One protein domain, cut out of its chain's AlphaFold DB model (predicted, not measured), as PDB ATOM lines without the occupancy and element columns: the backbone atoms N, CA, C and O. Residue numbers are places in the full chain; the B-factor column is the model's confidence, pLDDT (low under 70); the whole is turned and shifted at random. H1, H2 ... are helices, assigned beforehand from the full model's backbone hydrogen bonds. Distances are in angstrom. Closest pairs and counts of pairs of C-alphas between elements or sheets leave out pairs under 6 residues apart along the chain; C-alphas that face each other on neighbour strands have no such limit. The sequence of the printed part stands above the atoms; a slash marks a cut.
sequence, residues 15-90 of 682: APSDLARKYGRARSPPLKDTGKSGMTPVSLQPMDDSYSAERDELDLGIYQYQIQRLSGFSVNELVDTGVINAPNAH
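AT A GLANCE: This is residues 15 to 90 of the 682 residues of an uncharacterized protein of Coleophoma cylindrospora (UniProt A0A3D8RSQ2). With little regular structure, this is one long helix, H2, beside a body mostly of loops; the unnamed stretch 23 to 52 passes between short helices H1 and H3, and residues 48 to 55 stick out. The 76 printed residues hold H1, H2, H3 in that order, 28 residues, and no named strand: class all helix. It is compact, radius of gyration of the C-alphas 12.6 A, yet elongated, 39 by 25 by 22 A.

HOW THE PARTS SIT: Start at H1, residues 18 to 22, apart from H2, residues 53 to 69, and H3, residues 75 to 80. H2, with residues 63 to 67 alone, only just touches H3, with 3 pairs of C-alphas within 8 A; the closest, Gln 66 and Val 75, are 6.6 A apart. Their lines are about perpendicular, 78 degrees. In H1, H2 and H3 every O i to N i+4 pair is within hydrogen-bond range.

IN THESE COORDINATES: Find C-alpha 18 at (-36.165, -23.150, 24.974), where H1 begins, 6.2 A long. H2 runs 24.2 A; H3 runs 8.6 A to C-alpha 80 at (-39.234, -25.177, 41.187).

THE WHOLE: The printed part has no cut. Link H1 to H2 is long; H2 to H3, tight. Low pLDDT, under 70, includes residues 43 to 55 and 81 to 90.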
ATOM      1  N   ALA A  15     -38.914 -15.034  18.813       84.62
ATOM      2  CA  ALA A  15     -38.077 -16.226  18.899       84.62
ATOM      3  C   ALA A  15     -38.679 -17.268  19.867       84.62
ATOM      4  O   ALA A  15     -39.287 -16.892  20.870       84.62
ATOM      5  N   PRO A  16     -38.540 -18.577  19.587       83.69
ATOM      6  CA  PRO A  16     -39.129 -19.602  20.435       83.69
ATOM      7  C   PRO A  16     -38.314 -19.759  21.727       83.69
ATOM      8  O   PRO A  16     -37.087 -19.934  21.672       83.69
ATOM      9  N   SER A  17     -38.997 -19.741  22.878       80.56
ATOM     10  CA  SER A  17     -38.390 -20.092  24.174       80.56
ATOM     11  C   SER A  17     -37.759 -21.491  24.112       80.56
ATOM     12  O   SER A  17     -38.148 -22.307  23.276       80.56
ATOM     13  N   ASP A  18     -36.792 -21.813  24.979       79.00
ATOM     14  CA  ASP A  18     -36.165 -23.150  24.974       79.00
ATOM     15  C   ASP A  18     -37.206 -24.262  25.159       79.00
ATOM     16  O   ASP A  18     -37.153 -25.301  24.503       79.00
ATOM     17  N   LEU A  19     -38.233 -23.990  25.966       75.38
ATOM     18  CA  LEU A  19     -39.364 -24.883  26.175       75.38
ATOM     19  C   LEU A  19     -40.283 -24.915  24.941       75.38
ATOM     20  O   LEU A  19     -40.717 -25.992  24.558       75.38
ATOM     21  N   ALA A  20     -40.497 -23.808  24.224       76.50
ATOM     22  CA  ALA A  20     -41.171 -23.823  22.918       76.50
ATOM     23  C   ALA A  20     -40.329 -24.423  21.771       76.50
ATOM     24  O   ALA A  20     -40.870 -24.683  20.695       76.50
ATOM     25  N   ARG A  21     -39.029 -24.681  21.981       76.81
ATOM     26  CA  ARG A  21     -38.178 -25.493  21.092       76.81
ATOM     27  C   ARG A  21     -38.246 -26.977  21.452       76.81
ATOM     28  O   ARG A  21     -38.582 -27.770  20.582       76.81
ATOM     29  N   LYS A  22     -38.017 -27.343  22.722       68.94
ATOM     30  CA  LYS A  22     -38.101 -28.734  23.221       68.94
ATOM     31  C   LYS A  22     -39.497 -29.341  23.027       68.94
ATOM     32  O   LYS A  22     -39.620 -30.527  22.745       68.94
ATOM     33  N   TYR A  23     -40.531 -28.518  23.176       66.81
ATOM     34  CA  TYR A  23     -41.922 -28.955  23.254       66.81
ATOM     35  C   TYR A  23     -42.853 -28.277  22.227       66.81
ATOM     36  O   TYR A  23     -44.035 -28.591  22.168       66.81
ATOM     37  N   GLY A  24     -42.360 -27.361  21.389       71.81
ATOM     38  CA  GLY A  24     -43.173 -26.657  20.389       71.81
ATOM     39  C   GLY A  24     -43.927 -25.420  20.911       71.81
ATOM     40  O   GLY A  24     -44.220 -25.277  22.099       71.81
ATOM     41  N   ARG A  25     -44.237 -24.500  19.988       77.06
ATOM     42  CA  ARG A  25     -45.025 -23.278  20.242       77.06
ATOM     43  C   ARG A  25     -46.504 -23.607  20.426       77.06
ATOM     44  O   ARG A  25     -47.043 -24.408  19.660       77.06
ATOM     45  N   ALA A  26     -47.159 -22.908  21.349       73.69
ATOM     46  CA  ALA A  26     -48.612 -22.962  21.463       73.69
ATOM     47  C   ALA A  26     -49.296 -22.095  20.387       73.69
ATOM     48  O   ALA A  26     -48.777 -21.042  20.003       73.69
ATOM     49  N   ARG A  27     -50.440 -22.553  19.866       73.00
ATOM     50  CA  ARG A  27     -51.172 -21.926  18.743       73.00
ATOM     51  C   ARG A  27     -52.500 -21.301  19.176       73.00
ATOM     52  O   ARG A  27     -53.057 -20.491  18.437       73.00
ATOM     53  N   SER A  28     -52.992 -21.657  20.358       69.44
ATOM     54  CA  SER A  28     -54.222 -21.114  20.944       69.44
ATOM     55  C   SER A  28     -53.955 -19.858  21.793       69.44
ATOM     56  O   SER A  28     -52.917 -19.778  22.457       69.44
ATOM     57  N   PRO A  29     -54.863 -18.862  21.820       75.25
ATOM     58  CA  PRO A  29     -54.819 -17.787  22.813       75.25
ATOM     59  C   PRO A  29     -54.842 -18.352  24.247       75.25
ATOM     60  O   PRO A  29     -55.466 -19.391  24.467       75.25
ATOM     61  N   PRO A  30     -54.190 -17.700  25.226       81.81
ATOM     62  CA  PRO A  30     -53.468 -16.424  25.132       81.81
ATOM     63  C   PRO A  30     -52.033 -16.548  24.584       81.81
ATOM     64  O   PRO A  30     -51.372 -15.542  24.365       81.81
ATOM     65  N   LEU A  31     -51.534 -17.766  24.355       79.12
ATOM     66  CA  LEU A  31     -50.140 -18.013  23.963       79.12
ATOM     67  C   LEU A  31     -49.861 -17.869  22.461       79.12
ATOM     68  O   LEU A  31     -48.692 -17.794  22.070       79.12
ATOM     69  N   LYS A  32     -50.903 -17.833  21.623       80.88
ATOM     70  CA  LYS A  32     -50.794 -17.669  20.169       80.88
ATOM     71  C   LYS A  32     -49.839 -16.523  19.807       80.88
ATOM     72  O   LYS A  32     -49.894 -15.447  20.388       80.88
ATOM     73  N   ASP A  33     -48.965 -16.775  18.835       83.00
ATOM     74  CA  ASP A  33     -47.987 -15.834  18.269       83.00
ATOM     75  C   ASP A  33     -46.928 -15.278  19.261       83.00
ATOM     76  O   ASP A  33     -45.950 -14.679  18.823       83.00
ATOM     77  N   THR A  34     -47.008 -15.574  20.570       82.00
ATOM     78  CA  THR A  34     -46.044 -15.109  21.599       82.00
ATOM     79  C   THR A  34     -44.655 -15.756  21.528       82.00
ATOM     80  O   THR A  34     -43.716 -15.277  22.158       82.00
ATOM     81  N   GLY A  35     -44.511 -16.882  20.820       82.69
ATOM     82  CA  GLY A  35     -43.284 -17.694  20.817       82.69
ATOM     83  C   GLY A  35     -43.028 -18.488  22.103       82.69
ATOM     84  O   GLY A  35     -42.063 -19.251  22.163       82.69
ATOM     85  N   LYS A  36     -43.912 -18.370  23.098       82.56
ATOM     86  CA  LYS A  36     -43.953 -19.230  24.279       82.56
ATOM     87  C   LYS A  36     -44.660 -20.561  23.965       82.56
ATOM     88  O   LYS A  36     -45.265 -20.765  22.909       82.56
ATOM     89  N   SER A  37     -44.586 -21.470  24.924       80.00
ATOM     90  CA  SER A  37     -45.360 -22.709  24.998       80.00
ATOM     91  C   SER A  37     -46.205 -22.725  26.271       80.00
ATOM     92  O   SER A  37     -45.953 -21.934  27.180       80.00
ATOM     93  N   GLY A  38     -47.161 -23.654  26.373       78.00
ATOM     94  CA  GLY A  38     -47.947 -23.867  27.595       78.00
ATOM     95  C   GLY A  38     -47.086 -24.018  28.853       78.00
ATOM     96  O   GLY A  38     -47.373 -23.370  29.845       78.00
ATOM     97  N   MET A  39     -45.966 -24.749  28.782       78.00
ATOM     98  CA  MET A  39     -44.994 -24.923  29.875       78.00
ATOM     99  C   MET A  39     -43.892 -23.851  29.918       78.00
ATOM    100  O   MET A  39     -42.867 -24.082  30.542       78.00
ATOM    101  N   THR A  40     -44.021 -22.694  29.258       83.19
ATOM    102  CA  THR A  40     -43.033 -21.611  29.438       83.19
ATOM    103  C   THR A  40     -43.343 -20.833  30.728       83.19
ATOM    104  O   THR A  40     -44.440 -20.276  30.814       83.19
ATOM    105  N   PRO A  41     -42.417 -20.751  31.709       82.50
ATOM    106  CA  PRO A  41     -42.626 -20.016  32.956       82.50
ATOM    107  C   PRO A  41     -43.111 -18.584  32.733       82.50
ATOM    108  O   PRO A  41     -42.577 -17.849  31.895       82.50
ATOM    109  N   VAL A  42     -44.116 -18.180  33.507       82.69
ATOM    110  CA  VAL A  42     -44.575 -16.791  33.551       82.69
ATOM    111  C   VAL A  42     -43.827 -16.104  34.680       82.69
ATOM    112  O   VAL A  42     -44.052 -16.395  35.853       82.69
ATOM    113  N   SER A  43     -42.932 -15.182  34.331       68.25
ATOM    114  CA  SER A  43     -42.149 -14.418  35.304       68.25
ATOM    115  C   SER A  43     -43.017 -13.377  36.020       68.25
ATOM    116  O   SER A  43     -42.913 -12.182  35.747       68.25
ATOM    117  N   LEU A  44     -43.845 -13.835  36.966       59.66
ATOM    118  CA  LEU A  44     -44.611 -13.026  37.924       59.66
ATOM    119  C   LEU A  44     -43.687 -12.375  38.976       59.66
ATOM    120  O   LEU A  44     -43.902 -12.497  40.182       59.66
ATOM    121  N   GLN A  45     -42.615 -11.722  38.522       53.62
ATOM    122  CA  GLN A  45     -41.771 -10.903  39.386       53.62
ATOM    123  C   GLN A  45     -42.561  -9.680  39.890       53.62
ATOM    124  O   GLN A  45     -43.528  -9.268  39.243       53.62
ATOM    125  N   PRO A  46     -42.183  -9.100  41.046       45.69
ATOM    126  CA  PRO A  46     -42.795  -7.870  41.533       45.69
ATOM    127  C   PRO A  46     -42.716  -6.776  40.465       45.69
ATOM    128  O   PRO A  46     -41.651  -6.561  39.889       45.69
ATOM    129  N   MET A  47     -43.844  -6.116  40.201       46.53
ATOM    130  CA  MET A  47     -43.953  -5.098  39.156       46.53
ATOM    131  C   MET A  47     -42.995  -3.934  39.423       46.53
ATOM    132  O   MET A  47     -43.069  -3.287  40.467       46.53
ATOM    133  N   ASP A  48     -42.122  -3.688  38.452       51.94
ATOM    134  CA  ASP A  48     -41.468  -2.403  38.221       51.94
ATOM    135  C   ASP A  48     -42.495  -1.462  37.562       51.94
ATOM    136  O   ASP A  48     -43.284  -1.901  36.721       51.94
ATOM    137  N   ASP A  49     -42.482  -0.175  37.918       55.38
ATOM    138  CA  ASP A  49     -43.347   0.863  37.338       55.38
ATOM    139  C   ASP A  49     -43.166   1.013  35.806       55.38
ATOM    140  O   ASP A  49     -43.983   1.647  35.138       55.38
ATOM    141  N   SER A  50     -42.119   0.408  35.223       55.09
ATOM    142  CA  SER A  50     -41.908   0.303  33.771       55.09
ATOM    143  C   SER A  50     -42.812  -0.712  33.037       55.09
ATOM    144  O   SER A  50     -42.800  -0.759  31.801       55.09
ATOM    145  N   TYR A  51     -43.601  -1.529  33.746       59.91
ATOM    146  CA  TYR A  51     -44.463  -2.552  33.137       59.91
ATOM    147  C   TYR A  51     -45.742  -1.967  32.508       59.91
ATOM    148  O   TYR A  51     -46.439  -1.142  33.095       59.91
ATOM    149  N   SER A  52     -46.092  -2.431  31.301       63.84
ATOM    150  CA  SER A  52     -47.329  -2.038  30.618       63.84
ATOM    151  C   SER A  52     -48.497  -2.968  30.963       63.84
ATOM    152  O   SER A  52     -48.370  -4.192  30.933       63.84
ATOM    153  N   ALA A  53     -49.676  -2.392  31.208       66.19
ATOM    154  CA  ALA A  53     -50.866  -3.142  31.626       66.19
ATOM    155  C   ALA A  53     -51.315  -4.236  30.627       66.19
ATOM    156  O   ALA A  53     -51.888  -5.241  31.039       66.19
ATOM    157  N   GLU A  54     -51.028  -4.073  29.332       66.12
ATOM    158  CA  GLU A  54     -51.275  -5.097  28.300       66.12
ATOM    159  C   GLU A  54     -50.413  -6.353  28.513       66.12
ATOM    160  O   GLU A  54     -50.856  -7.476  28.268       66.12
ATOM    161  N   ARG A  55     -49.175  -6.174  28.995       68.25
ATOM    162  CA  ARG A  55     -48.255  -7.270  29.308       68.25
ATOM    163  C   ARG A  55     -48.698  -8.009  30.565       68.25
ATOM    164  O   ARG A  55     -48.657  -9.236  30.574       68.25
ATOM    165  N   ASP A  56     -49.175  -7.279  31.572       71.38
ATOM    166  CA  ASP A  56     -49.756  -7.861  32.786       71.38
ATOM    167  C   ASP A  56     -50.983  -8.721  32.470       71.38
ATOM    168  O   ASP A  56     -51.127  -9.812  33.014       71.38
ATOM    169  N   GLU A  57     -51.871  -8.242  31.592       76.75
ATOM    170  CA  GLU A  57     -53.076  -8.968  31.185       76.75
ATOM    171  C   GLU A  57     -52.733 -10.215  30.352       76.75
ATOM    172  O   GLU A  57     -53.307 -11.282  30.581       76.75
ATOM    173  N   LEU A  58     -51.728 -10.128  29.472       80.19
ATOM    174  CA  LEU A  58     -51.199 -11.277  28.736       80.19
ATOM    175  C   LEU A  58     -50.566 -12.324  29.667       80.19
ATOM    176  O   LEU A  58     -50.914 -13.500  29.584       80.19
ATOM    177  N   ASP A  59     -49.648 -11.926  30.549       81.69
ATOM    178  CA  ASP A  59     -48.942 -12.858  31.436       81.69
ATOM    179  C   ASP A  59     -49.876 -13.436  32.521       81.69
ATOM    180  O   ASP A  59     -49.807 -14.635  32.805       81.69
ATOM    181  N   LEU A  60     -50.845 -12.663  33.032       81.12
ATOM    182  CA  LEU A  60     -51.933 -13.184  33.872       81.12
ATOM    183  C   LEU A  60     -52.831 -14.163  33.101       81.12
ATOM    184  O   LEU A  60     -53.215 -15.195  33.651       81.12
ATOM    185  N   GLY A  61     -53.152 -13.875  31.838       82.69
ATOM    186  CA  GLY A  61     -53.905 -14.780  30.972       82.69
ATOM    187  C   GLY A  61     -53.175 -16.105  30.756       82.69
ATOM    188  O   GLY A  61     -53.773 -17.172  30.902       82.69
ATOM    189  N   ILE A  62     -51.869 -16.062  30.469       82.94
ATOM    190  CA  ILE A  62     -51.029 -17.260  30.320       82.94
ATOM    191  C   ILE A  62     -50.985 -18.053  31.631       82.94
ATOM    192  O   ILE A  62     -51.166 -19.269  31.604       82.94
ATOM    193  N   TYR A  63     -50.815 -17.385  32.773       82.50
ATOM    194  CA  TYR A  63     -50.864 -18.025  34.089       82.50
ATOM    195  C   TYR A  63     -52.224 -18.699  34.354       82.50
ATOM    196  O   TYR A  63     -52.266 -19.843  34.801       82.50
ATOM    197  N   GLN A  64     -53.341 -18.042  34.017       80.12
ATOM    198  CA  GLN A  64     -54.684 -18.625  34.142       80.12
ATOM    199  C   GLN A  64     -54.886 -19.841  33.225       80.12
ATOM    200  O   GLN A  64     -55.444 -20.845  33.665       80.12
ATOM    201  N   TYR A  65     -54.401 -19.785  31.983       81.12
ATOM    202  CA  TYR A  65     -54.394 -20.924  31.061       81.12
ATOM    203  C   TYR A  65     -53.564 -22.095  31.621       81.12
ATOM    204  O   TYR A  65     -54.018 -23.238  31.597       81.12
ATOM    205  N   GLN A  66     -52.387 -21.809  32.188       79.31
ATOM    206  CA  GLN A  66     -51.506 -22.803  32.805       79.31
ATOM    207  C   GLN A  66     -52.181 -23.517  33.976       79.31
ATOM    208  O   GLN A  66     -52.335 -24.734  33.923       79.31
ATOM    209  N   ILE A  67     -52.663 -22.788  34.989       77.31
ATOM    210  CA  ILE A  67     -53.301 -23.415  36.161       77.31
ATOM    211  C   ILE A  67     -54.598 -24.160  35.804       77.31
ATOM    212  O   ILE A  67     -54.947 -25.122  36.481       77.31
ATOM    213  N   GLN A  68     -55.304 -23.767  34.734       69.50
ATOM    214  CA  GLN A  68     -56.467 -24.512  34.231       69.50
ATOM    215  C   GLN A  68     -56.072 -25.831  33.553       69.50
ATOM    216  O   GLN A  68     -56.769 -26.827  33.728       69.50
ATOM    217  N   ARG A  69     -54.968 -25.857  32.795       67.31
ATOM    218  CA  ARG A  69     -54.456 -27.067  32.122       67.31
ATOM    219  C   ARG A  69     -53.705 -28.018  33.057       67.31
ATOM    220  O   ARG A  69     -53.647 -29.211  32.788       67.31
ATOM    221  N   LEU A  70     -53.148 -27.498  34.147       68.38
ATOM    222  CA  LEU A  70     -52.271 -28.213  35.080       68.38
ATOM    223  C   LEU A  70     -52.944 -28.466  36.440       68.38
ATOM    224  O   LEU A  70     -52.277 -28.509  37.471       68.38
ATOM    225  N   SER A  71     -54.274 -28.611  36.456       69.31
ATOM    226  CA  SER A  71     -55.077 -28.973  37.640       69.31
ATOM    227  C   SER A  71     -54.810 -28.120  38.894       69.31
ATOM    228  O   SER A  71     -54.862 -28.611  40.019       69.31
ATOM    229  N   GLY A  72     -54.537 -26.826  38.704       72.06
ATOM    230  CA  GLY A  72     -54.271 -25.850  39.763       72.06
ATOM    231  C   GLY A  72     -52.796 -25.502  39.983       72.06
ATOM    232  O   GLY A  72     -52.535 -24.474  40.605       72.06
ATOM    233  N   PHE A  73     -51.846 -26.282  39.457       74.25
ATOM    234  CA  PHE A  73     -50.413 -25.981  39.558       74.25
ATOM    235  C   PHE A  73     -49.975 -24.948  38.517       74.25
ATOM    236  O   PHE A  73     -50.374 -25.008  37.354       74.25
ATOM    237  N   SER A  74     -49.105 -24.015  38.897       79.69
ATOM    238  CA  SER A  74     -48.429 -23.145  37.935       79.69
ATOM    239  C   SER A  74     -47.196 -23.822  37.333       79.69
ATOM    240  O   SER A  74     -46.544 -24.667  37.947       79.69
ATOM    241  N   VAL A  75     -46.816 -23.394  36.129       80.12
ATOM    242  CA  VAL A  75     -45.572 -23.843  35.479       80.12
ATOM    243  C   VAL A  75     -44.333 -23.492  36.305       80.12
ATOM    244  O   VAL A  75     -43.355 -24.231  36.269       80.12
ATOM    245  N   ASN A  76     -44.384 -22.404  37.076       80.31
ATOM    246  CA  ASN A  76     -43.297 -22.008  37.965       80.31
ATOM    247  C   ASN A  76     -43.115 -23.044  39.084       80.31
ATOM    248  O   ASN A  76     -42.014 -23.548  39.261       80.31
ATOM    249  N   GLU A  77     -44.193 -23.464  39.752       76.19
ATOM    250  CA  GLU A  77     -44.137 -24.509  40.787       76.19
ATOM    251  C   GLU A  77     -43.668 -25.861  40.220       76.19
ATOM    252  O   GLU A  77     -42.905 -26.578  40.868       76.19
ATOM    253  N   LEU A  78     -44.057 -26.199  38.985       76.50
ATOM    254  CA  LEU A  78     -43.580 -27.398  38.281       76.50
ATOM    255  C   LEU A  78     -42.124 -27.285  37.771       76.50
ATOM    256  O   LEU A  78     -41.503 -28.298  37.442       76.50
ATOM    257  N   VAL A  79     -41.555 -26.079  37.715       75.69
ATOM    258  CA  VAL A  79     -40.122 -25.835  37.480       75.69
ATOM    259  C   VAL A  79     -39.337 -25.863  38.794       75.69
ATOM    260  O   VAL A  79     -38.304 -26.524  38.853       75.69
ATOM    261  N   ASP A  80     -39.852 -25.237  39.854       73.31
ATOM    262  CA  ASP A  80     -39.234 -25.177  41.187       73.31
ATOM    263  C   ASP A  80     -39.182 -26.555  41.873       73.31
ATOM    264  O   ASP A  80     -38.261 -26.850  42.635       73.31
ATOM    265  N   THR A  81     -40.141 -27.435  41.567       69.88
ATOM    266  CA  THR A  81     -40.121 -28.862  41.947       69.88
ATOM    267  C   THR A  81     -39.259 -29.731  41.021       69.88
ATOM    268  O   THR A  81     -39.085 -30.917  41.286       69.88
ATOM    269  N   GLY A  82     -38.710 -29.167  39.939       66.06
ATOM    270  CA  GLY A  82     -37.853 -29.847  38.963       66.06
ATOM    271  C   GLY A  82     -38.585 -30.659  37.885       66.06
ATOM    272  O   GLY A  82     -37.936 -31.131  36.952       66.06
ATOM    273  N   VAL A  83     -39.912 -30.807  37.973       65.88
ATOM    274  CA  VAL A  83     -40.718 -31.712  37.127       65.88
ATOM    275  C   VAL A  83     -40.601 -31.374  35.636       65.88
ATOM    276  O   VAL A  83     -40.383 -32.265  34.818       65.88
ATOM    277  N   ILE A  84     -40.690 -30.091  35.270       60.97
ATOM    278  CA  ILE A  84     -40.572 -29.630  33.873       60.97
ATOM    279  C   ILE A  84     -39.113 -29.601  33.397       60.97
ATOM    280  O   ILE A  84     -38.827 -29.896  32.234       60.97
ATOM    281  N   ASN A  85     -38.180 -29.270  34.292       58.59
ATOM    282  CA  ASN A  85     -36.770 -29.060  33.957       58.59
ATOM    283  C   ASN A  85     -35.918 -30.337  33.985       58.59
ATOM    284  O   ASN A  85     -34.703 -30.254  33.819       58.59
ATOM    285  N   ALA A  86     -36.533 -31.512  34.135       59.62
ATOM    286  CA  ALA A  86     -35.877 -32.805  33.988       59.62
ATOM    287  C   ALA A  86     -35.135 -32.897  32.628       59.62
ATOM    288  O   ALA A  86     -35.791 -33.003  31.580       59.62
ATOM    289  N   PRO A  87     -33.781 -32.888  32.596       58.31
ATOM    290  CA  PRO A  87     -33.033 -32.844  31.336       58.31
ATOM    291  C   PRO A  87     -33.303 -34.092  30.493       58.31
ATOM    292  O   PRO A  87     -33.563 -34.004  29.295       58.31
ATOM    293  N   ASN A  88     -33.376 -35.233  31.180       59.47
ATOM    294  CA  ASN A  88     -33.574 -36.565  30.616       59.47
ATOM    295  C   ASN A  88     -35.040 -36.855  30.232       59.47
ATOM    296  O   ASN A  88     -35.331 -37.948  29.755       59.47
ATOM    297  N   ALA A  89     -35.983 -35.925  30.446       59.12
ATOM    298  CA  ALA A  89     -37.375 -36.111  30.032       59.12
ATOM    299  C   ALA A  89     -37.510 -35.966  28.506       59.12
ATOM    300  O   ALA A  89     -37.451 -34.852  27.971       59.12
ATOM    301  N   HIS A  90     -37.697 -37.107  27.844       60.81
ATOM    302  CA  HIS A  90     -37.864 -37.298  26.403       60.81
ATOM    303  C   HIS A  90     -39.308 -37.732  26.071       60.81
ATOM    304  O   HIS A  90     -40.099 -38.017  26.969       60.81
TER     305      HIS A  90